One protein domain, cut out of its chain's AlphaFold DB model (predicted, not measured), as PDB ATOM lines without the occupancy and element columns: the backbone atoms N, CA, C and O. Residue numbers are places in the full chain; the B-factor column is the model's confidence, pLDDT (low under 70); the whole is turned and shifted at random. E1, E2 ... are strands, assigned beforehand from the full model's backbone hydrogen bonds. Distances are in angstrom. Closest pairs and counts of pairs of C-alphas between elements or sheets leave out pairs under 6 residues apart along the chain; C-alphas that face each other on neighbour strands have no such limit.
ATOM      1  N   ARG A  28     -28.659 -14.250  40.203       92.00
ATOM      2  CA  ARG A  28     -29.267 -15.019  39.121       92.00
ATOM      3  C   ARG A  28     -29.416 -16.482  39.538       92.00
ATOM      4  O   ARG A  28     -28.449 -17.132  39.936       92.00
ATOM      5  N   GLN A  29     -30.623 -17.008  39.413       91.12
ATOM      6  CA  GLN A  29     -30.913 -18.437  39.481       91.12
ATOM      7  C   GLN A  29     -31.319 -18.938  38.101       91.12
ATOM      8  O   GLN A  29     -31.860 -18.164  37.314       91.12
ATOM      9  N   SER A  30     -31.077 -20.219  37.814       93.00
ATOM     10  CA  SER A  30     -31.529 -20.812  36.560       93.00
ATOM     11  C   SER A  30     -33.055 -20.879  36.514       93.00
ATOM     12  O   SER A  30     -33.730 -21.226  37.488       93.00
ATOM     13  N   HIS A  31     -33.600 -20.522  35.364       95.12
ATOM     14  CA  HIS A  31     -35.007 -20.596  35.039       95.12
ATOM     15  C   HIS A  31     -35.122 -20.997  33.573       95.12
ATOM     16  O   HIS A  31     -34.973 -20.180  32.668       95.12
ATOM     17  N   VAL A  32     -35.344 -22.291  33.355       95.69
ATOM     18  CA  VAL A  32     -35.414 -22.877  32.019       95.69
ATOM     19  C   VAL A  32     -36.847 -22.817  31.517       95.69
ATOM     20  O   VAL A  32     -37.752 -23.343  32.167       95.69
ATOM     21  N   ILE A  33     -37.040 -22.203  30.354       94.69
ATOM     22  CA  ILE A  33     -38.331 -22.134  29.670       94.69
ATOM     23  C   ILE A  33     -38.270 -22.883  28.341       94.69
ATOM     24  O   ILE A  33     -37.232 -22.932  27.681       94.69
ATOM     25  N   TYR A  34     -39.402 -23.455  27.950       95.75
ATOM     26  CA  TYR A  34     -39.597 -24.008  26.616       95.75
ATOM     27  C   TYR A  34     -39.954 -22.878  25.651       95.75
ATOM     28  O   TYR A  34     -40.892 -22.126  25.921       95.75
ATOM     29  N   ILE A  35     -39.227 -22.770  24.538       94.38
ATOM     30  CA  ILE A  35     -39.442 -21.704  23.546       94.38
ATOM     31  C   ILE A  35     -40.088 -22.211  22.253       94.38
ATOM     32  O   ILE A  35     -40.841 -21.479  21.624       94.38
ATOM     33  N   GLY A  36     -39.881 -23.477  21.884       94.06
ATOM     34  CA  GLY A  36     -40.472 -24.050  20.677       94.06
ATOM     35  C   GLY A  36     -39.755 -25.311  20.220       94.06
ATOM     36  O   GLY A  36     -39.085 -25.971  21.016       94.06
ATOM     37  N   LYS A  37     -39.908 -25.662  18.941       96.12
ATOM     38  CA  LYS A  37     -39.246 -26.830  18.346       96.12
ATOM     39  C   LYS A  37     -38.172 -26.399  17.361       96.12
ATOM     40  O   LYS A  37     -38.353 -25.421  16.643       96.12
ATOM     41  N   ASP A  38     -37.079 -27.143  17.295       93.69
ATOM     42  CA  ASP A  38     -36.073 -26.959  16.252       93.69
ATOM     43  C   ASP A  38     -36.598 -27.435  14.881       93.69
ATOM     44  O   ASP A  38     -37.695 -27.995  14.751       93.69
ATOM     45  N   ILE A  39     -35.790 -27.247  13.835       90.69
ATOM     46  CA  ILE A  39     -36.108 -27.706  12.473       90.69
ATOM     47  C   ILE A  39     -36.272 -29.235  12.358       90.69
ATOM     48  O   ILE A  39     -36.891 -29.708  11.408       90.69
ATOM     49  N   SER A  40     -35.765 -29.997  13.330       93.25
ATOM     50  CA  SER A  40     -35.885 -31.458  13.420       93.25
ATOM     51  C   SER A  40     -37.120 -31.901  14.220       93.25
ATOM     52  O   SER A  40     -37.426 -33.091  14.276       93.25
ATOM     53  N   GLY A  41     -37.852 -30.963  14.831       92.06
ATOM     54  CA  GLY A  41     -39.010 -31.220  15.687       92.06
ATOM     55  C   GLY A  41     -38.687 -31.470  17.167       92.06
ATOM     56  O   GLY A  41     -39.616 -31.746  17.934       92.06
ATOM     57  N   SER A  42     -37.426 -31.358  17.587       94.69
ATOM     58  CA  SER A  42     -36.995 -31.524  18.979       94.69
ATOM     59  C   SER A  42     -37.345 -30.288  19.811       94.69
ATOM     60  O   SER A  42     -37.237 -29.169  19.310       94.69
ATOM     61  N   PRO A  43     -37.749 -30.446  21.084       95.69
ATOM     62  CA  PRO A  43     -38.039 -29.308  21.945       95.69
ATOM     63  C   PRO A  43     -36.765 -28.524  22.278       95.69
ATOM     64  O   PRO A  43     -35.763 -29.106  22.693       95.69
ATOM     65  N   VAL A  44     -36.830 -27.200  22.157       95.69
ATOM     66  CA  VAL A  44     -35.750 -26.282  22.521       95.69
ATOM     67  C   VAL A  44     -36.101 -25.583  23.829       95.69
ATOM     68  O   VAL A  44     -37.156 -24.956  23.960       95.69
ATOM     69  N   ASN A  45     -35.193 -25.695  24.796       95.50
ATOM     70  CA  ASN A  45     -35.306 -25.090  26.117       95.50
ATOM     71  C   ASN A  45     -34.140 -24.126  26.344       95.50
ATOM     72  O   ASN A  45     -33.000 -24.465  26.031       95.50
ATOM     73  N   VAL A  46     -34.416 -22.959  26.925       95.62
ATOM     74  CA  VAL A  46     -33.412 -21.916  27.183       95.62
ATOM     75  C   VAL A  46     -33.463 -21.496  28.648       95.62
ATOM     76  O   VAL A  46     -34.542 -21.263  29.193       95.62
ATOM     77  N   ASP A  47     -32.297 -21.403  29.294       96.94
ATOM     78  CA  ASP A  47     -32.160 -20.834  30.639       96.94
ATOM     79  C   ASP A  47     -32.147 -19.303  30.570       96.94
ATOM     80  O   ASP A  47     -31.088 -18.689  30.459       96.94
ATOM     81  N   VAL A  48     -33.323 -18.683  30.668       96.56
ATOM     82  CA  VAL A  48     -33.455 -17.215  30.700       96.56
ATOM     83  C   VAL A  48     -32.952 -16.609  32.009       96.56
ATOM     84  O   VAL A  48     -32.615 -15.428  32.072       96.56
ATOM     85  N   GLY A  49     -32.856 -17.424  33.058       95.12
ATOM     86  CA  GLY A  49     -32.502 -16.979  34.392       95.12
ATOM     87  C   GLY A  49     -33.589 -16.133  35.066       95.12
ATOM     88  O   GLY A  49     -34.550 -15.669  34.457       95.12
ATOM     89  N   VAL A  50     -33.457 -15.956  36.379       94.19
ATOM     90  CA  VAL A  50     -34.307 -15.061  37.172       94.19
ATOM     91  C   VAL A  50     -33.521 -14.486  38.343       94.19
ATOM     92  O   VAL A  50     -32.781 -15.204  39.020       94.19
ATOM     93  N   CYS A  51     -33.696 -13.195  38.615       92.38
ATOM     94  CA  CYS A  51     -33.092 -12.551  39.773       92.38
ATOM     95  C   CYS A  51     -33.890 -12.852  41.037       92.38
ATOM     96  O   CYS A  51     -35.094 -12.601  41.105       92.38
ATOM     97  N   ARG A  52     -33.219 -13.407  42.051       88.62
ATOM     98  CA  ARG A  52     -33.848 -13.746  43.329       88.62
ATOM     99  C   ARG A  52     -33.108 -13.134  44.503       88.62
ATOM    100  O   ARG A  52     -31.881 -13.121  44.554       88.62
ATOM    101  N   THR A  53     -33.892 -12.701  45.484       82.62
ATOM    102  CA  THR A  53     -33.408 -12.174  46.763       82.62
ATOM    103  C   THR A  53     -33.018 -13.270  47.754       82.62
ATOM    104  O   THR A  53     -32.475 -12.981  48.809       82.62
ATOM    105  N   HIS A  54     -33.291 -14.543  47.472       73.44
ATOM    106  CA  HIS A  54     -32.835 -15.646  48.311       73.44
ATOM    107  C   HIS A  54     -31.677 -16.360  47.626       73.44
ATOM    108  O   HIS A  54     -31.829 -16.995  46.583       73.44
ATOM    109  N   CYS A  55     -30.506 -16.291  48.242       66.81
ATOM    110  CA  CYS A  55     -29.405 -17.182  47.917       66.81
ATOM    111  C   CYS A  55     -29.699 -18.357  48.813       66.81
ATOM    112  O   CYS A  55     -29.618 -18.202  50.031       66.81
ATOM    113  N   SER A 101     -33.130  -9.536  51.198       71.12
ATOM    114  CA  SER A 101     -31.686  -9.475  51.047       71.12
ATOM    115  C   SER A 101     -31.230  -8.125  50.494       71.12
ATOM    116  O   SER A 101     -30.281  -7.526  50.976       71.12
ATOM    117  N   CYS A 102     -31.928  -7.575  49.506       78.62
ATOM    118  CA  CYS A 102     -31.725  -6.167  49.194       78.62
ATOM    119  C   CYS A 102     -32.312  -5.316  50.329       78.62
ATOM    120  O   CYS A 102     -33.399  -5.617  50.824       78.62
ATOM    121  N   GLY A 103     -31.605  -4.260  50.738       78.38
ATOM    122  CA  GLY A 103     -32.092  -3.325  51.753       78.38
ATOM    123  C   GLY A 103     -33.505  -2.795  51.444       78.38
ATOM    124  O   GLY A 103     -33.975  -2.867  50.309       78.38
ATOM    125  N   PRO A 104     -34.215  -2.216  52.427       78.25
ATOM    126  CA  PRO A 104     -35.618  -1.803  52.265       78.25
ATOM    127  C   PRO A 104     -35.848  -0.836  51.084       78.25
ATOM    128  O   PRO A 104     -36.914  -0.834  50.455       78.25
ATOM    129  N   SER A 105     -34.823  -0.048  50.752       82.44
ATOM    130  CA  SER A 105     -34.787   0.920  49.658       82.44
ATOM    131  C   SER A 105     -34.239   0.368  48.339       82.44
ATOM    132  O   SER A 105     -34.048   1.155  47.419       82.44
ATOM    133  N   SER A 106     -33.996  -0.936  48.199       85.94
ATOM    134  CA  SER A 106     -33.504  -1.539  46.955       85.94
ATOM    135  C   SER A 106     -34.328  -2.747  46.509       85.94
ATOM    136  O   SER A 106     -35.193  -3.252  47.227       85.94
ATOM    137  N   THR A 107     -34.171  -3.137  45.246       88.69
ATOM    138  CA  THR A 107     -34.850  -4.274  44.605       88.69
ATOM    139  C   THR A 107     -33.830  -5.080  43.818       88.69
ATOM    140  O   THR A 107     -32.897  -4.513  43.265       88.69
ATOM    141  N   CYS A 108     -33.970  -6.403  43.825       90.50
ATOM    142  CA  CYS A 108     -33.078  -7.282  43.077       90.50
ATOM    143  C   CYS A 108     -33.487  -7.268  41.604       90.50
ATOM    144  O   CYS A 108     -34.577  -7.725  41.268       90.50
ATOM    145  N   GLU A 109     -32.620  -6.731  40.756       92.44
ATOM    146  CA  GLU A 109     -32.870  -6.455  39.343       92.44
ATOM    147  C   GLU A 109     -31.752  -7.065  38.478       92.44
ATOM    148  O   GLU A 109     -30.637  -7.261  38.972       92.44
ATOM    149  N   PRO A 110     -32.013  -7.361  37.191       94.69
ATOM    150  CA  PRO A 110     -30.968  -7.756  36.246       94.69
ATOM    151  C   PRO A 110     -29.926  -6.646  36.075       94.69
ATOM    152  O   PRO A 110     -30.287  -5.494  35.837       94.69
ATOM    153  N   ALA A 111     -28.643  -7.000  36.170       91.31
ATOM    154  CA  ALA A 111     -27.519  -6.093  35.920       91.31
ATOM    155  C   ALA A 111     -27.177  -5.994  34.423       91.31
ATOM    156  O   ALA A 111     -26.759  -4.945  33.941       91.31
ATOM    157  N   GLY A 112     -27.389  -7.088  33.693       92.50
ATOM    158  CA  GLY A 112     -27.159  -7.190  32.259       92.50
ATOM    159  C   GLY A 112     -28.007  -8.307  31.668       92.50
ATOM    160  O   GLY A 112     -28.298  -9.307  32.336       92.50
ATOM    161  N   VAL A 113     -28.441  -8.099  30.429       96.69
ATOM    162  CA  VAL A 113     -29.246  -9.053  29.673       96.69
ATOM    163  C   VAL A 113     -28.567  -9.304  28.338       96.69
ATOM    164  O   VAL A 113     -28.264  -8.369  27.606       96.69
ATOM    165  N   ARG A 114     -28.377 -10.568  27.990       96.88
ATOM    166  CA  ARG A 114     -27.980 -10.997  26.656       96.88
ATOM    167  C   ARG A 114     -29.215 -11.316  25.823       96.88
ATOM    168  O   ARG A 114     -30.156 -11.924  26.321       96.88
ATOM    169  N   VAL A 115     -29.215 -10.913  24.560       96.12
ATOM    170  CA  VAL A 115     -30.264 -11.250  23.597       96.12
ATOM    171  C   VAL A 115     -29.754 -12.361  22.690       96.12
ATOM    172  O   VAL A 115     -28.897 -12.131  21.835       96.12
ATOM    173  N   ASP A 116     -30.314 -13.555  22.864       94.75
ATOM    174  CA  ASP A 116     -30.007 -14.722  22.043       94.75
ATOM    175  C   ASP A 116     -31.061 -14.898  20.947       94.75
ATOM    176  O   ASP A 116     -32.261 -14.705  21.149       94.75
ATOM    177  N   ARG A 117     -30.594 -15.296  19.763       91.56
ATOM    178  CA  ARG A 117     -31.405 -15.529  18.566       91.56
ATOM    179  C   ARG A 117     -31.457 -17.017  18.274       91.56
ATOM    180  O   ARG A 117     -30.479 -17.594  17.805       91.56
ATOM    181  N   VAL A 118     -32.602 -17.635  18.534       92.56
ATOM    182  CA  VAL A 118     -32.789 -19.076  18.365       92.56
ATOM    183  C   VAL A 118     -33.602 -19.353  17.108       92.56
ATOM    184  O   VAL A 118     -34.708 -18.841  16.937       92.56
ATOM    185  N   MET A 119     -33.052 -20.178  16.216       91.62
ATOM    186  CA  MET A 119     -33.763 -20.635  15.026       91.62
ATOM    187  C   MET A 119     -34.694 -21.790  15.391       91.62
ATOM    188  O   MET A 119     -34.238 -22.893  15.693       91.62
ATOM    189  N   LEU A 120     -35.996 -21.534  15.347       94.62
ATOM    190  CA  LEU A 120     -37.039 -22.528  15.567       94.62
ATOM    191  C   LEU A 120     -37.736 -22.864  14.250       94.62
ATOM    192  O   LEU A 120     -37.585 -22.182  13.235       94.62
ATOM    193  N   ARG A 121     -38.546 -23.918  14.274       93.94
ATOM    194  CA  ARG A 121     -39.383 -24.317  13.143       93.94
ATOM    195  C   ARG A 121     -40.388 -23.231  12.758       93.94
ATOM    196  O   ARG A 121     -40.704 -23.084  11.582       93.94
ATOM    197  N   GLU A 122     -40.883 -22.484  13.740       92.88
ATOM    198  CA  GLU A 122     -41.817 -21.369  13.564       92.88
ATOM    199  C   GLU A 122     -41.131 -20.081  13.071       92.88
ATOM    200  O   GLU A 122     -41.812 -19.154  12.634       92.88
ATOM    201  N   GLY A 123     -39.797 -20.030  13.105       92.06
ATOM    202  CA  GLY A 123     -38.997 -18.889  12.675       92.06
ATOM    203  C   GLY A 123     -37.894 -18.534  13.666       92.06
ATOM    204  O   GLY A 123     -37.623 -19.251  14.628       92.06
ATOM    205  N   LEU A 124     -37.243 -17.401  13.417       90.50
ATOM    206  CA  LEU A 124     -36.252 -16.856  14.334       90.50
ATOM    207  C   LEU A 124     -36.956 -16.234  15.546       90.50
ATOM    208  O   LEU A 124     -37.782 -15.338  15.380       90.50
ATOM    209  N   GLN A 125     -36.604 -16.681  16.748       93.06
ATOM    210  CA  GLN A 125     -37.112 -16.130  17.999       93.06
ATOM    211  C   GLN A 125     -35.982 -15.483  18.800       93.06
ATOM    212  O   GLN A 125     -34.922 -16.077  18.985       93.06
ATOM    213  N   GLU A 126     -36.228 -14.274  19.298       93.12
ATOM    214  CA  GLU A 126     -35.334 -13.601  20.239       93.12
ATOM    215  C   GLU A 126     -35.715 -13.926  21.680       93.12
ATOM    216  O   GLU A 126     -36.896 -13.953  22.039       93.12
ATOM    217  N   VAL A 127     -34.702 -14.167  22.506       95.75
ATOM    218  CA  VAL A 127     -34.856 -14.505  23.917       95.75
ATOM    219  C   VAL A 127     -33.889 -13.670  24.741       95.75
ATOM    220  O   VAL A 127     -32.699 -13.603  24.453       95.75
ATOM    221  N   GLU A 128     -34.406 -13.050  25.797       96.50
ATOM    222  CA  GLU A 128     -33.609 -12.310  26.769       96.50
ATOM    223  C   GLU A 128     -33.126 -13.243  27.880       96.50
ATOM    224  O   GLU A 128     -33.924 -13.873  28.578       96.50
ATOM    225  N   ILE A 129     -31.811 -13.317  28.046       97.44
ATOM    226  CA  ILE A 129     -31.128 -14.115  29.054       97.44
ATOM    227  C   ILE A 129     -30.473 -13.165  30.043       97.44
ATOM    228  O   ILE A 129     -29.582 -12.397  29.698       97.44
ATOM    229  N   ILE A 130     -30.900 -13.223  31.297       97.12
ATOM    230  CA  ILE A 130     -30.257 -12.478  32.380       97.12
ATOM    231  C   ILE A 130     -28.857 -13.057  32.569       97.12
ATOM    232  O   ILE A 130     -28.734 -14.268  32.711       97.12
ATOM    233  N   GLU A 131     -27.813 -12.236  32.610       94.00
ATOM    234  CA  GLU A 131     -26.442 -12.717  32.854       94.00
ATOM    235  C   GLU A 131     -26.070 -12.612  34.334       94.00
ATOM    236  O   GLU A 131     -25.532 -13.555  34.919       94.00
ATOM    237  N   ASP A 132     -26.451 -11.503  34.968       91.56
ATOM    238  CA  ASP A 132     -26.199 -11.249  36.383       91.56
ATOM    239  C   ASP A 132     -27.298 -10.378  37.011       91.56
ATOM    240  O   ASP A 132     -28.126  -9.785  36.315       91.56
ATOM    241  N   CYS A 133     -27.318 -10.311  38.340       92.25
ATOM    242  CA  CYS A 133     -28.301  -9.571  39.121       92.25
ATOM    243  C   CYS A 133     -27.623  -8.707  40.185       92.25
ATOM    244  O   CYS A 133     -26.646  -9.121  40.803       92.25
ATOM    245  N   HIS A 134     -28.201  -7.546  40.481       90.12
ATOM    246  CA  HIS A 134     -27.743  -6.694  41.576       90.12
ATOM    247  C   HIS A 134     -28.910  -6.034  42.319       90.12
ATOM    248  O   HIS A 134     -30.051  -6.014  41.858       90.12
ATOM    249  N   CYS A 135     -28.628  -5.491  43.505       89.12
ATOM    250  CA  CYS A 135     -29.594  -4.658  44.211       89.12
ATOM    251  C   CYS A 135     -29.576  -3.237  43.632       89.12
ATOM    252  O   CYS A 135     -28.606  -2.505  43.824       89.12
ATOM    253  N   GLU A 136     -30.654  -2.854  42.959       89.38
ATOM    254  CA  GLU A 136     -30.883  -1.520  42.401       89.38
ATOM    255  C   GLU A 136     -31.670  -0.656  43.389       89.38
ATOM    256  O   GLU A 136     -32.582  -1.143  44.064       89.38
ATOM    257  N   ALA A 137     -31.335   0.628  43.499       87.62
ATOM    258  CA  ALA A 137     -32.016   1.525  44.425       87.62
ATOM    259  C   ALA A 137     -33.414   1.896  43.903       87.62
ATOM    260  O   ALA A 137     -33.604   2.290  42.754       87.62
ATOM    261  N   LYS A 138     -34.421   1.831  44.775       86.88
ATOM    262  CA  LYS A 138     -35.773   2.303  44.472       86.88
ATOM    263  C   LYS A 138     -35.757   3.820  44.359       86.88
ATOM    264  O   LYS A 138     -35.381   4.530  45.291       86.88
ATOM    265  N   MET A 139     -36.233   4.319  43.229       86.56
ATOM    266  CA  MET A 139     -36.336   5.748  42.965       86.56
ATOM    267  C   MET A 139     -37.736   6.237  43.341       86.56
ATOM    268  O   MET A 139     -38.736   5.606  43.007       86.56
ATOM    269  N   SER A 140     -37.825   7.371  44.037       85.56
ATOM    270  CA  SER A 140     -39.115   7.979  44.409       85.56
ATOM    271  C   SER A 140     -39.783   8.732  43.254       85.56
ATOM    272  O   SER A 140     -40.990   8.952  43.251       85.56
ATOM    273  N   ARG A 141     -38.995   9.140  42.258       88.88
ATOM    274  CA  ARG A 141     -39.439   9.895  41.080       88.88
ATOM    275  C   ARG A 141     -39.386   8.987  39.859       88.88
ATOM    276  O   ARG A 141     -38.478   8.167  39.760       88.88
ATOM    277  N   CYS A 142     -40.326   9.166  38.932       91.69
ATOM    278  CA  CYS A 142     -40.305   8.467  37.650       91.69
ATOM    279  C   CYS A 142     -39.173   9.005  36.774       91.69
ATOM    280  O   CYS A 142     -39.183  10.178  36.394       91.69
ATOM    281  N   VAL A 143     -38.201   8.153  36.472       93.69
ATOM    282  CA  VAL A 143     -37.006   8.493  35.702       93.69
ATOM    283  C   VAL A 143     -36.606   7.330  34.800       93.69
ATOM    284  O   VAL A 143     -37.001   6.182  34.999       93.69
ATOM    285  N   ARG A 144     -35.830   7.644  33.765       95.25
ATOM    286  CA  ARG A 144     -35.191   6.644  32.915       95.25
ATOM    287  C   ARG A 144     -33.945   6.126  33.631       95.25
ATOM    288  O   ARG A 144     -33.070   6.922  33.962       95.25
ATOM    289  N   ALA A 145     -33.854   4.818  33.817       94.00
ATOM    290  CA  ALA A 145     -32.644   4.124  34.235       94.00
ATOM    291  C   ALA A 145     -32.024   3.370  33.045       94.00
ATOM    292  O   ALA A 145     -32.761   2.968  32.137       94.00
ATOM    293  N   PRO A 146     -30.696   3.171  33.028       94.62
ATOM    294  CA  PRO A 146     -30.055   2.314  32.040       94.62
ATOM    295  C   PRO A 146     -30.569   0.871  32.117       94.62
ATOM    296  O   PRO A 146     -30.878   0.361  33.195       94.62
ATOM    297  N   SER A 147     -30.659   0.214  30.966       94.75
ATOM    298  CA  SER A 147     -30.965  -1.212  30.845       94.75
ATOM    299  C   SER A 147     -30.119  -1.789  29.718       94.75
ATOM    300  O   SER A 147     -30.508  -1.724  28.552       94.75
ATOM    301  N   LEU A 148     -28.946  -2.310  30.072       95.19
ATOM    302  CA  LEU A 148     -27.969  -2.803  29.107       95.19
ATOM    303  C   LEU A 148     -28.414  -4.142  28.512       95.19
ATOM    304  O   LEU A 148     -28.743  -5.077  29.247       95.19
ATOM    305  N   LYS A 149     -28.403  -4.209  27.181       96.19
ATOM    306  CA  LYS A 149     -28.657  -5.412  26.397       96.19
ATOM    307  C   LYS A 149     -27.475  -5.715  25.487       96.19
ATOM    308  O   LYS A 149     -27.072  -4.850  24.713       96.19
ATOM    309  N   THR A 150     -26.961  -6.933  25.558       96.31
ATOM    310  CA  THR A 150     -25.869  -7.427  24.715       96.31
ATOM    311  C   THR A 150     -26.451  -8.224  23.553       96.31
ATOM    312  O   THR A 150     -27.081  -9.258  23.764       96.31
ATOM    313  N   TYR A 151     -26.251  -7.748  22.328       94.88
ATOM    314  CA  TYR A 151     -26.671  -8.402  21.088       94.88
ATOM    315  C   TYR A 151     -25.486  -9.107  20.429       94.88
ATOM    316  O   TYR A 151     -24.357  -8.637  20.542       94.88
ATOM    317  N   TYR A 152     -25.752 -10.210  19.720       93.00
ATOM    318  CA  TYR A 152     -24.751 -10.999  18.979       93.00
ATOM    319  C   TYR A 152     -23.506 -11.365  19.798       93.00
ATOM    320  O   TYR A 152     -22.380 -11.298  19.296       93.00
ATOM    321  N   SER A 153     -23.725 -11.742  21.057       93.81
ATOM    322  CA  SER A 153     -22.661 -12.146  21.973       93.81
ATOM    323  C   SER A 153     -21.785 -13.244  21.369       93.81
ATOM    324  O   SER A 153     -22.284 -14.111  20.650       93.81
ATOM    325  N   GLU A 154     -20.484 -13.191  21.656       92.38
ATOM    326  CA  GLU A 154     -19.477 -14.144  21.164       92.38
ATOM    327  C   GLU A 154     -19.261 -14.089  19.638       92.38
ATOM    328  O   GLU A 154     -18.725 -15.020  19.031       92.38
ATOM    329  N   THR A 155     -19.629 -12.976  18.996       91.81
ATOM    330  CA  THR A 155     -19.367 -12.731  17.572       91.81
ATOM    331  C   THR A 155     -18.642 -11.397  17.351       91.81
ATOM    332  O   THR A 155     -18.682 -10.523  18.214       91.81
ATOM    333  N   PRO A 156     -18.020 -11.167  16.178       92.50
ATOM    334  CA  PRO A 156     -17.418  -9.870  15.847       92.50
ATOM    335  C   PRO A 156     -18.404  -8.692  15.801       92.50
ATOM    336  O   PRO A 156     -17.968  -7.548  15.751       92.50
ATOM    337  N   TYR A 157     -19.712  -8.970  15.786       92.56
ATOM    338  CA  TYR A 157     -20.788  -7.978  15.753       92.56
ATOM    339  C   TYR A 157     -21.410  -7.750  17.138       92.56
ATOM    340  O   TYR A 157     -22.506  -7.199  17.238       92.56
ATOM    341  N   GLU A 158     -20.748  -8.210  18.207       94.75
ATOM    342  CA  GLU A 158     -21.220  -8.016  19.574       94.75
ATOM    343  C   GLU A 158     -21.396  -6.524  19.884       94.75
ATOM    344  O   GLU A 158     -20.476  -5.719  19.727       94.75
ATOM    345  N   ALA A 159     -22.597  -6.154  20.333       94.56
ATOM    346  CA  ALA A 159     -22.946  -4.773  20.631       94.56
ATOM    347  C   ALA A 159     -23.734  -4.681  21.939       94.56
ATOM    348  O   ALA A 159     -24.752  -5.353  22.115       94.56
ATOM    349  N   VAL A 160     -23.294  -3.801  22.839       95.50
ATOM    350  CA  VAL A 160     -23.995  -3.505  24.095       95.50
ATOM    351  C   VAL A 160     -24.767  -2.201  23.940       95.50
ATOM    352  O   VAL A 160     -24.181  -1.141  23.724       95.50
ATOM    353  N   ILE A 161     -26.088  -2.280  24.067       95.56
ATOM    354  CA  ILE A 161     -27.008  -1.161  23.866       95.56
ATOM    355  C   ILE A 161     -27.760  -0.864  25.159       95.56
ATOM    356  O   ILE A 161     -28.332  -1.755  25.786       95.56
ATOM    357  N   ASP A 162     -27.818   0.410  25.540       96.06
ATOM    358  CA  ASP A 162     -28.726   0.868  26.589       96.06
ATOM    359  C   ASP A 162     -30.149   1.007  26.029       96.06
ATOM    360  O   ASP A 162     -30.536   2.053  25.499       96.06
ATOM    361  N   ALA A 163     -30.945  -0.053  26.173       95.31
ATOM    362  CA  ALA A 163     -32.354  -0.047  25.791       95.31
ATOM    363  C   ALA A 163     -33.185   0.914  26.661       95.31
ATOM    364  O   ALA A 163     -34.224   1.404  26.223       95.31
ATOM    365  N   GLY A 164     -32.710   1.224  27.870       95.31
ATOM    366  CA  GLY A 164     -33.396   2.043  28.860       95.31
ATOM    367  C   GLY A 164     -34.625   1.363  29.472       95.31
ATOM    368  O   GLY A 164     -35.380   0.646  28.817       95.31
ATOM    369  N   LYS A 165     -34.862   1.624  30.756       94.25
ATOM    370  CA  LYS A 165     -36.083   1.230  31.468       94.25
ATOM    371  C   LYS A 165     -36.635   2.396  32.274       94.25
ATOM    372  O   LYS A 165     -35.900   3.301  32.661       94.25
ATOM    373  N   CYS A 166     -37.937   2.388  32.529       93.62
ATOM    374  CA  CYS A 166     -38.564   3.384  33.391       93.62
ATOM    375  C   CYS A 166     -38.662   2.848  34.814       93.62
ATOM    376  O   CYS A 166     -39.287   1.817  35.052       93.62
ATOM    377  N   THR A 167     -38.044   3.556  35.754       91.62
ATOM    378  CA  THR A 167     -38.025   3.209  37.173       91.62
ATOM    379  C   THR A 167     -38.582   4.363  37.991       91.62
ATOM    380  O   THR A 167     -38.460   5.538  37.644       91.62
ATOM    381  N   GLY A 168     -39.244   4.030  39.092       87.31
ATOM    382  CA  GLY A 168     -39.853   5.017  39.970       87.31
ATOM    383  C   GLY A 168     -41.079   4.458  40.667       87.31
ATOM    384  O   GLY A 168     -41.801   3.634  40.105       87.31
ATOM    385  N   SER A 169     -41.332   4.907  41.894       77.06
ATOM    386  CA  SER A 169     -42.576   4.579  42.582       77.06
ATOM    387  C   SER A 169     -43.786   5.111  41.813       77.06
ATOM    388  O   SER A 169     -43.735   6.187  41.211       77.06
ATOM    389  N   LYS A 170     -44.898   4.371  41.890       71.44
ATOM    390  CA  LYS A 170     -46.231   4.883  41.556       71.44
ATOM    391  C   LYS A 170     -46.448   6.123  42.426       71.44
ATOM    392  O   LYS A 170     -46.458   6.004  43.650       71.44
ATOM    393  N   GLY A 171     -46.470   7.310  41.823       62.06
ATOM    394  CA  GLY A 171     -46.726   8.539  42.572       62.06
ATOM    395  C   GLY A 171     -48.094   8.455  43.252       62.06
ATOM    396  O   GLY A 171     -48.971   7.761  42.752       62.06
ATOM    397  N   ALA A 172     -48.276   9.136  44.383       59.19
ATOM    398  CA  ALA A 172     -49.619   9.434  44.873       59.19
ATOM    399  C   ALA A 172     -50.238  10.468  43.913       59.19
ATOM    400  O   ALA A 172     -49.558  11.460  43.624       59.19
ATOM    401  N   PRO A 173     -51.466  10.284  43.394       66.19
ATOM    402  CA  PRO A 173     -52.530   9.363  43.822       66.19
ATOM    403  C   PRO A 173     -52.497   7.965  43.169       66.19
ATOM    404  O   PRO A 173     -51.790   7.716  42.195       66.19
ATOM    405  N   GLU A 174     -53.281   7.035  43.719       70.69
ATOM    406  CA  GLU A 174     -53.450   5.684  43.173       70.69
ATOM    407  C   GLU A 174     -53.830   5.716  41.683       70.69
ATOM    408  O   GLU A 174     -54.594   6.566  41.237       70.69
ATOM    409  N   GLY A 175     -53.280   4.783  40.902       74.62
ATOM    410  CA  GLY A 175     -53.568   4.663  39.471       74.62
ATOM    411  C   GLY A 175     -52.483   5.199  38.541       74.62
ATOM    412  O   GLY A 175     -52.549   4.930  37.350       74.62
ATOM    413  N   PHE A 176     -51.444   5.868  39.039       83.50
ATOM    414  CA  PHE A 176     -50.332   6.320  38.200       83.50
ATOM    415  C   PHE A 176     -49.210   5.272  38.069       83.50
ATOM    416  O   PHE A 176     -48.827   4.615  39.040       83.50
ATOM    417  N   SER A 177     -48.631   5.133  36.875       86.75
ATOM    418  CA  SER A 177     -47.477   4.272  36.589       86.75
ATOM    419  C   SER A 177     -46.372   5.033  35.854       86.75
ATOM    420  O   SER A 177     -46.617   5.974  35.096       86.75
ATOM    421  N   CYS A 178     -45.118   4.665  36.126       90.25
ATOM    422  CA  CYS A 178     -43.965   5.219  35.425       90.25
ATOM    423  C   CYS A 178     -43.785   4.468  34.104       90.25
ATOM    424  O   CYS A 178     -43.465   3.281  34.116       90.25
ATOM    425  N   VAL A 179     -44.017   5.146  32.980       92.00
ATOM    426  CA  VAL A 179     -44.027   4.524  31.647       92.00
ATOM    427  C   VAL A 179     -43.170   5.308  30.654       92.00
ATOM    428  O   VAL A 179     -43.002   6.528  30.801       92.00
ATOM    429  N   PRO A 180     -42.622   4.636  29.627       94.62
ATOM    430  CA  PRO A 180     -41.934   5.316  28.541       94.62
ATOM    431  C   PRO A 180     -42.938   6.149  27.735       94.62
ATOM    432  O   PRO A 180     -44.035   5.702  27.417       94.62
ATOM    433  N   THR A 181     -42.564   7.387  27.418       92.44
ATOM    434  CA  THR A 181     -43.390   8.340  26.649       92.44
ATOM    435  C   THR A 181     -42.720   8.826  25.375       92.44
ATOM    436  O   THR A 181     -43.398   9.331  24.486       92.44
ATOM    437  N   LYS A 182     -41.398   8.672  25.285       95.44
ATOM    438  CA  LYS A 182     -40.623   8.928  24.080       95.44
ATOM    439  C   LYS A 182     -39.631   7.791  23.893       95.44
ATOM    440  O   LYS A 182     -39.014   7.350  24.866       95.44
ATOM    441  N   PHE A 183     -39.469   7.383  22.646       96.50
ATOM    442  CA  PHE A 183     -38.484   6.410  22.219       96.50
ATOM    443  C   PHE A 183     -37.550   7.054  21.201       96.50
ATOM    444  O   PHE A 183     -37.998   7.871  20.396       96.50
ATOM    445  N   ASP A 184     -36.286   6.673  21.266       96.12
ATOM    446  CA  ASP A 184     -35.292   6.926  20.234       96.12
ATOM    447  C   ASP A 184     -34.896   5.569  19.626       96.12
ATOM    448  O   ASP A 184     -35.512   4.531  19.903       96.12
ATOM    449  N   SER A 185     -33.896   5.566  18.752       94.81
ATOM    450  CA  SER A 185     -33.449   4.351  18.087       94.81
ATOM    451  C   SER A 185     -31.943   4.342  17.886       94.81
ATOM    452  O   SER A 185     -31.355   5.361  17.524       94.81
ATOM    453  N   THR A 186     -31.336   3.179  18.076       93.81
ATOM    454  CA  THR A 186     -29.905   2.929  17.899       93.81
ATOM    455  C   THR A 186     -29.703   1.853  16.847       93.81
ATOM    456  O   THR A 186     -30.414   0.850  16.844       93.81
ATOM    457  N   PHE A 187     -28.730   2.043  15.967       93.38
ATOM    458  CA  PHE A 187     -28.392   1.062  14.944       93.38
ATOM    459  C   PHE A 187     -27.356   0.071  15.471       93.38
ATOM    460  O   PHE A 187     -26.399   0.483  16.125       93.38
ATOM    461  N   ILE A 188     -27.537  -1.210  15.159       93.44
ATOM    462  CA  ILE A 188     -26.539  -2.255  15.389       93.44
ATOM    463  C   ILE A 188     -26.090  -2.828  14.047       93.44
ATOM    464  O   ILE A 188     -26.902  -3.071  13.148       93.44
ATOM    465  N   GLU A 189     -24.785  -3.011  13.897       91.19
ATOM    466  CA  GLU A 189     -24.225  -3.700  12.743       91.19
ATOM    467  C   GLU A 189     -24.473  -5.197  12.888       91.19
ATOM    468  O   GLU A 189     -24.311  -5.768  13.963       91.19
ATOM    469  N   THR A 190     -24.890  -5.842  11.805       87.31
ATOM    470  CA  THR A 190     -25.155  -7.281  11.781       87.31
ATOM    471  C   THR A 190     -24.463  -7.885  10.563       87.31
ATOM    472  O   THR A 190     -24.246  -7.180   9.570       87.31
ATOM    473  N   PRO A 191     -24.200  -9.203  10.556       81.00
ATOM    474  CA  PRO A 191     -23.614  -9.871   9.394       81.00
ATOM    475  C   PRO A 191     -24.401  -9.666   8.092       81.00
ATOM    476  O   PRO A 191     -23.836  -9.751   7.006       81.00
ATOM    477  N   ASN A 192     -25.715  -9.436   8.192       80.69
ATOM    478  CA  ASN A 192     -26.626  -9.456   7.050       80.69
ATOM    479  C   ASN A 192     -27.190  -8.082   6.670       80.69
ATOM    480  O   ASN A 192     -27.854  -8.013   5.633       80.69
ATOM    481  N   LYS A 193     -27.005  -7.037   7.502       84.50
ATOM    482  CA  LYS A 193     -27.523  -5.653   7.351       84.50
ATOM    483  C   LYS A 193     -27.250  -4.809   8.607       84.50
ATOM    484  O   LYS A 193     -26.653  -5.282   9.562       84.50
ATOM    485  N   VAL A 194     -27.744  -3.577   8.625       90.75
ATOM    486  CA  VAL A 194     -27.916  -2.794   9.855       90.75
ATOM    487  C   VAL A 194     -29.319  -3.043  10.412       90.75
ATOM    488  O   VAL A 194     -30.290  -3.047   9.653       90.75
ATOM    489  N   GLU A 195     -29.428  -3.236  11.721       89.88
ATOM    490  CA  GLU A 195     -30.700  -3.397  12.425       89.88
ATOM    491  C   GLU A 195     -30.980  -2.202  13.344       89.88
ATOM    492  O   GLU A 195     -30.063  -1.595  13.893       89.88
ATOM    493  N   LEU A 196     -32.256  -1.830  13.475       92.56
ATOM    494  CA  LEU A 196     -32.705  -0.701  14.286       92.56
ATOM    495  C   LEU A 196     -33.281  -1.206  15.611       92.56
ATOM    496  O   LEU A 196     -34.331  -1.845  15.627       92.56
ATOM    497  N   ILE A 197     -32.641  -0.850  16.719       93.19
ATOM    498  CA  ILE A 197     -33.109  -1.152  18.070       93.19
ATOM    499  C   ILE A 197     -33.788   0.081  18.656       93.19
ATOM    500  O   ILE A 197     -33.212   1.167  18.693       93.19
ATOM    501  N   GLN A 198     -35.021  -0.079  19.124       94.56
ATOM    502  CA  GLN A 198     -35.762   0.981  19.799       94.56
ATOM    503  C   GLN A 198     -35.285   1.122  21.251       94.56
ATOM    504  O   GLN A 198     -35.230   0.139  21.988       94.56
ATOM    505  N   THR A 199     -34.986   2.348  21.679       96.62
ATOM    506  CA  THR A 199     -34.526   2.655  23.039       96.62
ATOM    507  C   THR A 199     -35.469   3.639  23.723       96.62
ATOM    508  O   THR A 199     -36.099   4.493  23.097       96.62
ATOM    509  N   VAL A 200     -35.619   3.523  25.038       97.56
ATOM    510  CA  VAL A 200     -36.418   4.458  25.831       97.56
ATOM    511  C   VAL A 200     -35.649   5.766  25.954       97.56
ATOM    512  O   VAL A 200     -34.541   5.776  26.476       97.56
ATOM    513  N   ALA A 201     -36.249   6.879  25.541       96.31
ATOM    514  CA  ALA A 201     -35.640   8.205  25.635       96.31
ATOM    515  C   ALA A 201     -36.157   8.992  26.845       96.31
ATOM    516  O   ALA A 201     -35.401   9.678  27.531       96.31
ATOM    517  N   GLN A 202     -37.460   8.892  27.132       96.06
ATOM    518  CA  GLN A 202     -38.089   9.657  28.208       96.06
ATOM    519  C   GLN A 202     -39.170   8.858  28.930       96.06
ATOM    520  O   GLN A 202     -40.088   8.329  28.304       96.06
ATOM    521  N   CYS A 203     -39.112   8.873  30.261       94.69
ATOM    522  CA  CYS A 203     -40.125   8.308  31.147       94.69
ATOM    523  C   CYS A 203     -40.940   9.424  31.798       94.69
ATOM    524  O   CYS A 203     -40.383  10.454  32.187       94.69
ATOM    525  N   LYS A 204     -42.253   9.226  31.926       91.81
ATOM    526  CA  LYS A 204     -43.133  10.122  32.685       91.81
ATOM    527  C   LYS A 204     -44.140   9.305  33.475       91.81
ATOM    528  O   LYS A 204     -44.505   8.197  33.090       91.81
ATOM    529  N   LEU A 205     -44.597   9.887  34.577       89.25
ATOM    530  CA  LEU A 205     -45.713   9.342  35.323       89.25
ATOM    531  C   LEU A 205     -46.998   9.590  34.518       89.25
ATOM    532  O   LEU A 205     -47.271  10.724  34.119       89.25
ATOM    533  N   ARG A 206     -47.754   8.532  34.235       86.06
ATOM    534  CA  ARG A 206     -49.029   8.597  33.516       86.06
ATOM    535  C   ARG A 206     -50.099   7.861  34.300       86.06
ATOM    536  O   ARG A 206     -49.793   6.905  35.006       86.06
ATOM    537  N   GLU A 207     -51.337   8.314  34.171       83.44
ATOM    538  CA  GLU A 207     -52.489   7.560  34.658       83.44
ATOM    539  C   GLU A 207     -52.551   6.220  33.926       83.44
ATOM    540  O   GLU A 207     -52.286   6.131  32.725       83.44
ATOM    541  N   GLY A 208     -52.855   5.163  34.666       73.12
ATOM    542  CA  GLY A 208     -53.073   3.842  34.118       73.12
ATOM    543  C   GLY A 208     -54.283   3.894  33.202       73.12
ATOM    544  O   GLY A 208     -55.412   4.030  33.665       73.12
ATOM    545  N   CYS A 209     -54.054   3.781  31.898       68.25
ATOM    546  CA  CYS A 209     -55.144   3.645  30.947       68.25
ATOM    547  C   CYS A 209     -55.875   2.327  31.233       68.25
ATOM    548  O   CYS A 209     -55.272   1.251  31.165       68.25
ATOM    549  N   TYR A 210     -57.172   2.389  31.526       61.81
ATOM    550  CA  TYR A 210     -58.009   1.198  31.447       61.81
ATOM    551  C   TYR A 210     -58.190   0.850  29.966       61.81
ATOM    552  O   TYR A 210     -58.389   1.720  29.117       61.81
ATOM    553  N   ARG A 211     -58.060  -0.433  29.627       59.56
ATOM    554  CA  ARG A 211     -58.275  -0.901  28.257       59.56
ATOM    555  C   ARG A 211     -59.767  -0.794  27.945       59.56
ATOM    556  O   ARG A 211     -60.553  -1.582  28.463       59.56
ATOM    557  N   VAL A 212     -60.148   0.163  27.103       57.66
ATOM    558  CA  VAL A 212     -61.519   0.265  26.587       57.66
ATOM    559  C   VAL A 212     -61.697  -0.790  25.485       57.66
ATOM    560  O   VAL A 212     -60.847  -0.871  24.596       57.66
ATOM    561  N   PRO A 213     -62.737  -1.643  25.532       64.25
ATOM    562  CA  PRO A 213     -62.923  -2.712  24.547       64.25
ATOM    563  C   PRO A 213     -63.311  -2.214  23.146       64.25
ATOM    564  O   PRO A 213     -63.196  -2.976  22.190       64.25
ATOM    565  N   TYR A 214     -63.749  -0.963  23.005       62.09
ATOM    566  CA  TYR A 214     -64.084  -0.334  21.729       62.09
ATOM    567  C   TYR A 214     -63.918   1.189  21.821       62.09
ATOM    568  O   TYR A 214     -63.981   1.763  22.906       62.09
ATOM    569  N   VAL A 215     -63.691   1.833  20.677       67.56
ATOM    570  CA  VAL A 215     -63.716   3.294  20.525       67.56
ATOM    571  C   VAL A 215     -65.053   3.637  19.879       67.56
ATOM    572  O   VAL A 215     -65.343   3.148  18.789       67.56
ATOM    573  N   GLU A 216     -65.887   4.418  20.560       60.16
ATOM    574  CA  GLU A 216     -67.163   4.880  20.012       60.16
ATOM    575  C   GLU A 216     -66.976   6.290  19.444       60.16
ATOM    576  O   GLU A 216     -66.579   7.212  20.154       60.16
ATOM    577  N   HIS A 217     -67.206   6.442  18.139       66.62
ATOM    578  CA  HIS A 217     -67.178   7.739  17.475       66.62
ATOM    579  C   HIS A 217     -68.568   8.360  17.543       66.62
ATOM    580  O   HIS A 217     -69.528   7.798  17.009       66.62
ATOM    581  N   HIS A 218     -68.677   9.535  18.153       64.31
ATOM    582  CA  HIS A 218     -69.924  10.284  18.160       64.31
ATOM    583  C   HIS A 218     -69.891  11.327  17.038       64.31
ATOM    584  O   HIS A 218     -69.016  12.192  16.993       64.31
ATOM    585  N   TYR A 219     -70.856  11.237  16.118       71.75
ATOM    586  CA  TYR A 219     -71.099  12.274  15.119       71.75
ATOM    587  C   TYR A 219     -72.016  13.329  15.730       71.75
ATOM    588  O   TYR A 219     -73.185  13.058  16.008       71.75
ATOM    589  N   GLU A 220     -71.498  14.536  15.922       75.25
ATOM    590  CA  GLU A 220     -72.312  15.686  16.284       75.25
ATOM    591  C   GLU A 220     -72.917  16.269  15.003       75.25
ATOM    592  O   GLU A 220     -72.207  16.579  14.041       75.25
ATOM    593  N   ILE A 221     -74.245  16.359  14.971       77.88
ATOM    594  CA  ILE A 221     -74.988  16.982  13.880       77.88
ATOM    595  C   ILE A 221     -75.416  18.358  14.368       77.88
ATOM    596  O   ILE A 221     -76.325  18.462  15.192       77.88
ATOM    597  N   THR A 222     -74.790  19.403  13.840       81.00
ATOM    598  CA  THR A 222     -75.202  20.787  14.076       81.00
ATOM    599  C   THR A 222     -75.843  21.360  12.817       81.00
ATOM    600  O   THR A 222     -75.584  20.911  11.700       81.00
ATOM    601  N   TYR A 223     -76.726  22.337  12.994       80.62
ATOM    602  CA  TYR A 223     -77.251  23.140  11.895       80.62
ATOM    603  C   TYR A 223     -76.617  24.521  12.007       80.62
ATOM    604  O   TYR A 223     -76.667  25.122  13.079       80.62
ATOM    605  N   ASN A 224     -75.995  24.996  10.930       77.00
ATOM    606  CA  ASN A 224     -75.517  26.376  10.866       77.00
ATOM    607  C   ASN A 224     -76.701  27.348  10.754       77.00
ATOM    608  O   ASN A 224     -77.822  26.927  10.466       77.00
ATOM    609  N   ASP A 225     -76.444  28.645  10.922       79.25
ATOM    610  CA  ASP A 225     -77.465  29.704  10.857       79.25
ATOM    611  C   ASP A 225     -78.233  29.731   9.516       79.25
ATOM    612  O   ASP A 225     -79.390  30.143   9.468       79.25
ATOM    613  N   ASP A 226     -77.636  29.190   8.446       81.19
ATOM    614  CA  ASP A 226     -78.259  29.005   7.125       81.19
ATOM    615  C   ASP A 226     -79.105  27.714   7.003       81.19
ATOM    616  O   ASP A 226     -79.554  27.350   5.916       81.19
ATOM    617  N   GLY A 227     -79.291  26.963   8.094       73.38
ATOM    618  CA  GLY A 227     -80.054  25.708   8.130       73.38
ATOM    619  C   GLY A 227     -79.347  24.501   7.498       73.38
ATOM    620  O   GLY A 227     -79.952  23.437   7.344       73.38
ATOM    621  N   VAL A 228     -78.069  24.632   7.133       80.44
ATOM    622  CA  VAL A 228     -77.278  23.549   6.532       80.44
ATOM    623  C   VAL A 228     -76.779  22.594   7.615       80.44
ATOM    624  O   VAL A 228     -76.173  23.013   8.600       80.44
ATOM    625  N   LYS A 229     -77.019  21.297   7.404       81.62
ATOM    626  CA  LYS A 229     -76.597  20.216   8.298       81.62
ATOM    627  C   LYS A 229     -75.088  19.987   8.184       81.62
ATOM    628  O   LYS A 229     -74.603  19.594   7.123       81.62
ATOM    629  N   VAL A 230     -74.361  20.176   9.277       75.12
ATOM    630  CA  VAL A 230     -72.917  19.944   9.371       75.12
ATOM    631  C   VAL A 230     -72.665  18.744  10.278       75.12
ATOM    632  O   VAL A 230     -73.204  18.645  11.377       75.12
ATOM    633  N   HIS A 231     -71.857  17.806   9.789       76.00
ATOM    634  CA  HIS A 231     -71.440  16.620  10.531       76.00
ATOM    635  C   HIS A 231     -70.014  16.828  11.045       76.00
ATOM    636  O   HIS A 231     -69.095  16.972  10.240       76.00
ATOM    637  N   SER A 232     -69.823  16.817  12.364       70.62
ATOM    638  CA  SER A 232     -68.498  16.859  12.993       70.62
ATOM    639  C   SER A 232     -68.228  15.559  13.745       70.62
ATOM    640  O   SER A 232     -69.067  15.097  14.517       70.62
ATOM    641  N   LEU A 233     -67.054  14.967  13.527       69.12
ATOM    642  CA  LEU A 233     -66.573  13.814  14.290       69.12
ATOM    643  C   LEU A 233     -65.882  14.323  15.564       69.12
ATOM    644  O   LEU A 233     -65.030  15.208  15.464       69.12
ATOM    645  N   ARG A 234     -66.238  13.786  16.736       58.41
ATOM    646  CA  ARG A 234     -65.461  13.948  17.977       58.41
ATOM    647  C   ARG A 234     -64.707  12.674  18.329       58.41
ATOM    648  O   ARG A 234     -65.262  11.574  18.099       58.41
TER     649      ARG A 234
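Overview. This is residues 28 to 55 and 101 to 234 of the 234 residues of the protein "uncharacterized protein LOC113099803" of Carassius auratus (UniProt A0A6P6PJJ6). Two long bent hairpins, E4 with E5 and E10 with E11, have a shorter paired stretch between them, which goes out through E6 and E7 and back through E8 and E9; a small hairpin, E1 with E2, lies partly face to face with the sheet of E5, E4, E7 and E8. A long link leads away from this body to a last small hairpin, E12 with E13, which sticks out far from the rest. The 162 printed residues have no named helix and thirteen named strands, E1 to E13 in order, so the class is all strand; the largest sheet runs E5, E4, E7, E8 and is mixed. The whole is only just extended, close to loose, with a radius of gyration of the C-alphas of 23.0 A, and it is elongated, with spans of 74 by 47 by 30 A.

Arrangement. Look first at E4, residues 106 to 120, and E5, residues 123 to 137, an antiparallel hairpin in which N 114 and O 129 are 2.8 A apart. E4 bends by 56 degrees at residue 117, and E5 by 75 degrees at residue 134. Beside E4 you find E7, residues 148 to 151, parallel to it, with N 150 and O 113 at 2.8 A. E8, residues 159 to 162, forms an antiparallel hairpin with E7, with N 161 and O 149 at 2.8 A. In this twisted sheet E5 and E8 are the edge strands. E1, residues 32 to 37, and E2, residues 43 to 47, are a hairpin with N 33 and O 46 at 2.9 A; their sheet and the sheet of E5, E4, E7 and E8 form a sandwich, two sheets face to face, 10.2 A centre to centre where they face each other. E2 runs on into E3, residues 50 to 52, at 37 degrees; E3 pairs with no named strand, but residues 28 to 29 pair with its residues 50 to 51, antiparallel. The closest C-alphas of E3 and E5, those of Cys 51 and Cys 133, are 5.7 A apart. E6, residues 143 to 145, runs on into E7 at 44 degrees, and E8 runs on into E9, residues 165 to 167, at 32 degrees. E6 and E9 are antiparallel neighbours, with N 145 and O 165 at 2.8 A. E10, residues 176 to 190, and E11, residues 193 to 207, are a hairpin with N 186 and O 197 at 2.8 A. The closest C-alphas of E6 and E11, those of Arg 144 and Cys 203, are 5.5 A apart, and those of E9 and E10, of Cys 166 and Val 179, 5.8 A. E12, residues 219 to 223, and E13, residues 229 to 233, are a hairpin with N 230 and O 222 at 2.8 A; E11 and E12 are apart.

Along the chain. Find C-alpha 106 at (-33.504, -1.539, 46.955), where E4 begins; it measures 37.9 A from first to last C-alpha, and E5 38.4 A. E10 measures 38.9 A and E11 39.3 A. E1 begins at C-alpha 32, (-35.414, -22.877, 32.019), and E13 ends at C-alpha 233, (-66.573, 13.814, 14.290).

Size, cuts and confidence. The two C-alphas farthest apart are those of Cys 55 and Asp 226, at 78.6 A. Residues 56 to 100 are not printed, and C-alphas 55 and 101 are 8.6 A apart across the cut. Of the links that are printed whole, the one from E11 to E12, 11 residues, is long. Mean pLDDT of the printed part is 87.2; it is under 70 at residues 55, 171 to 173, 209 to 218 and 233 to 234.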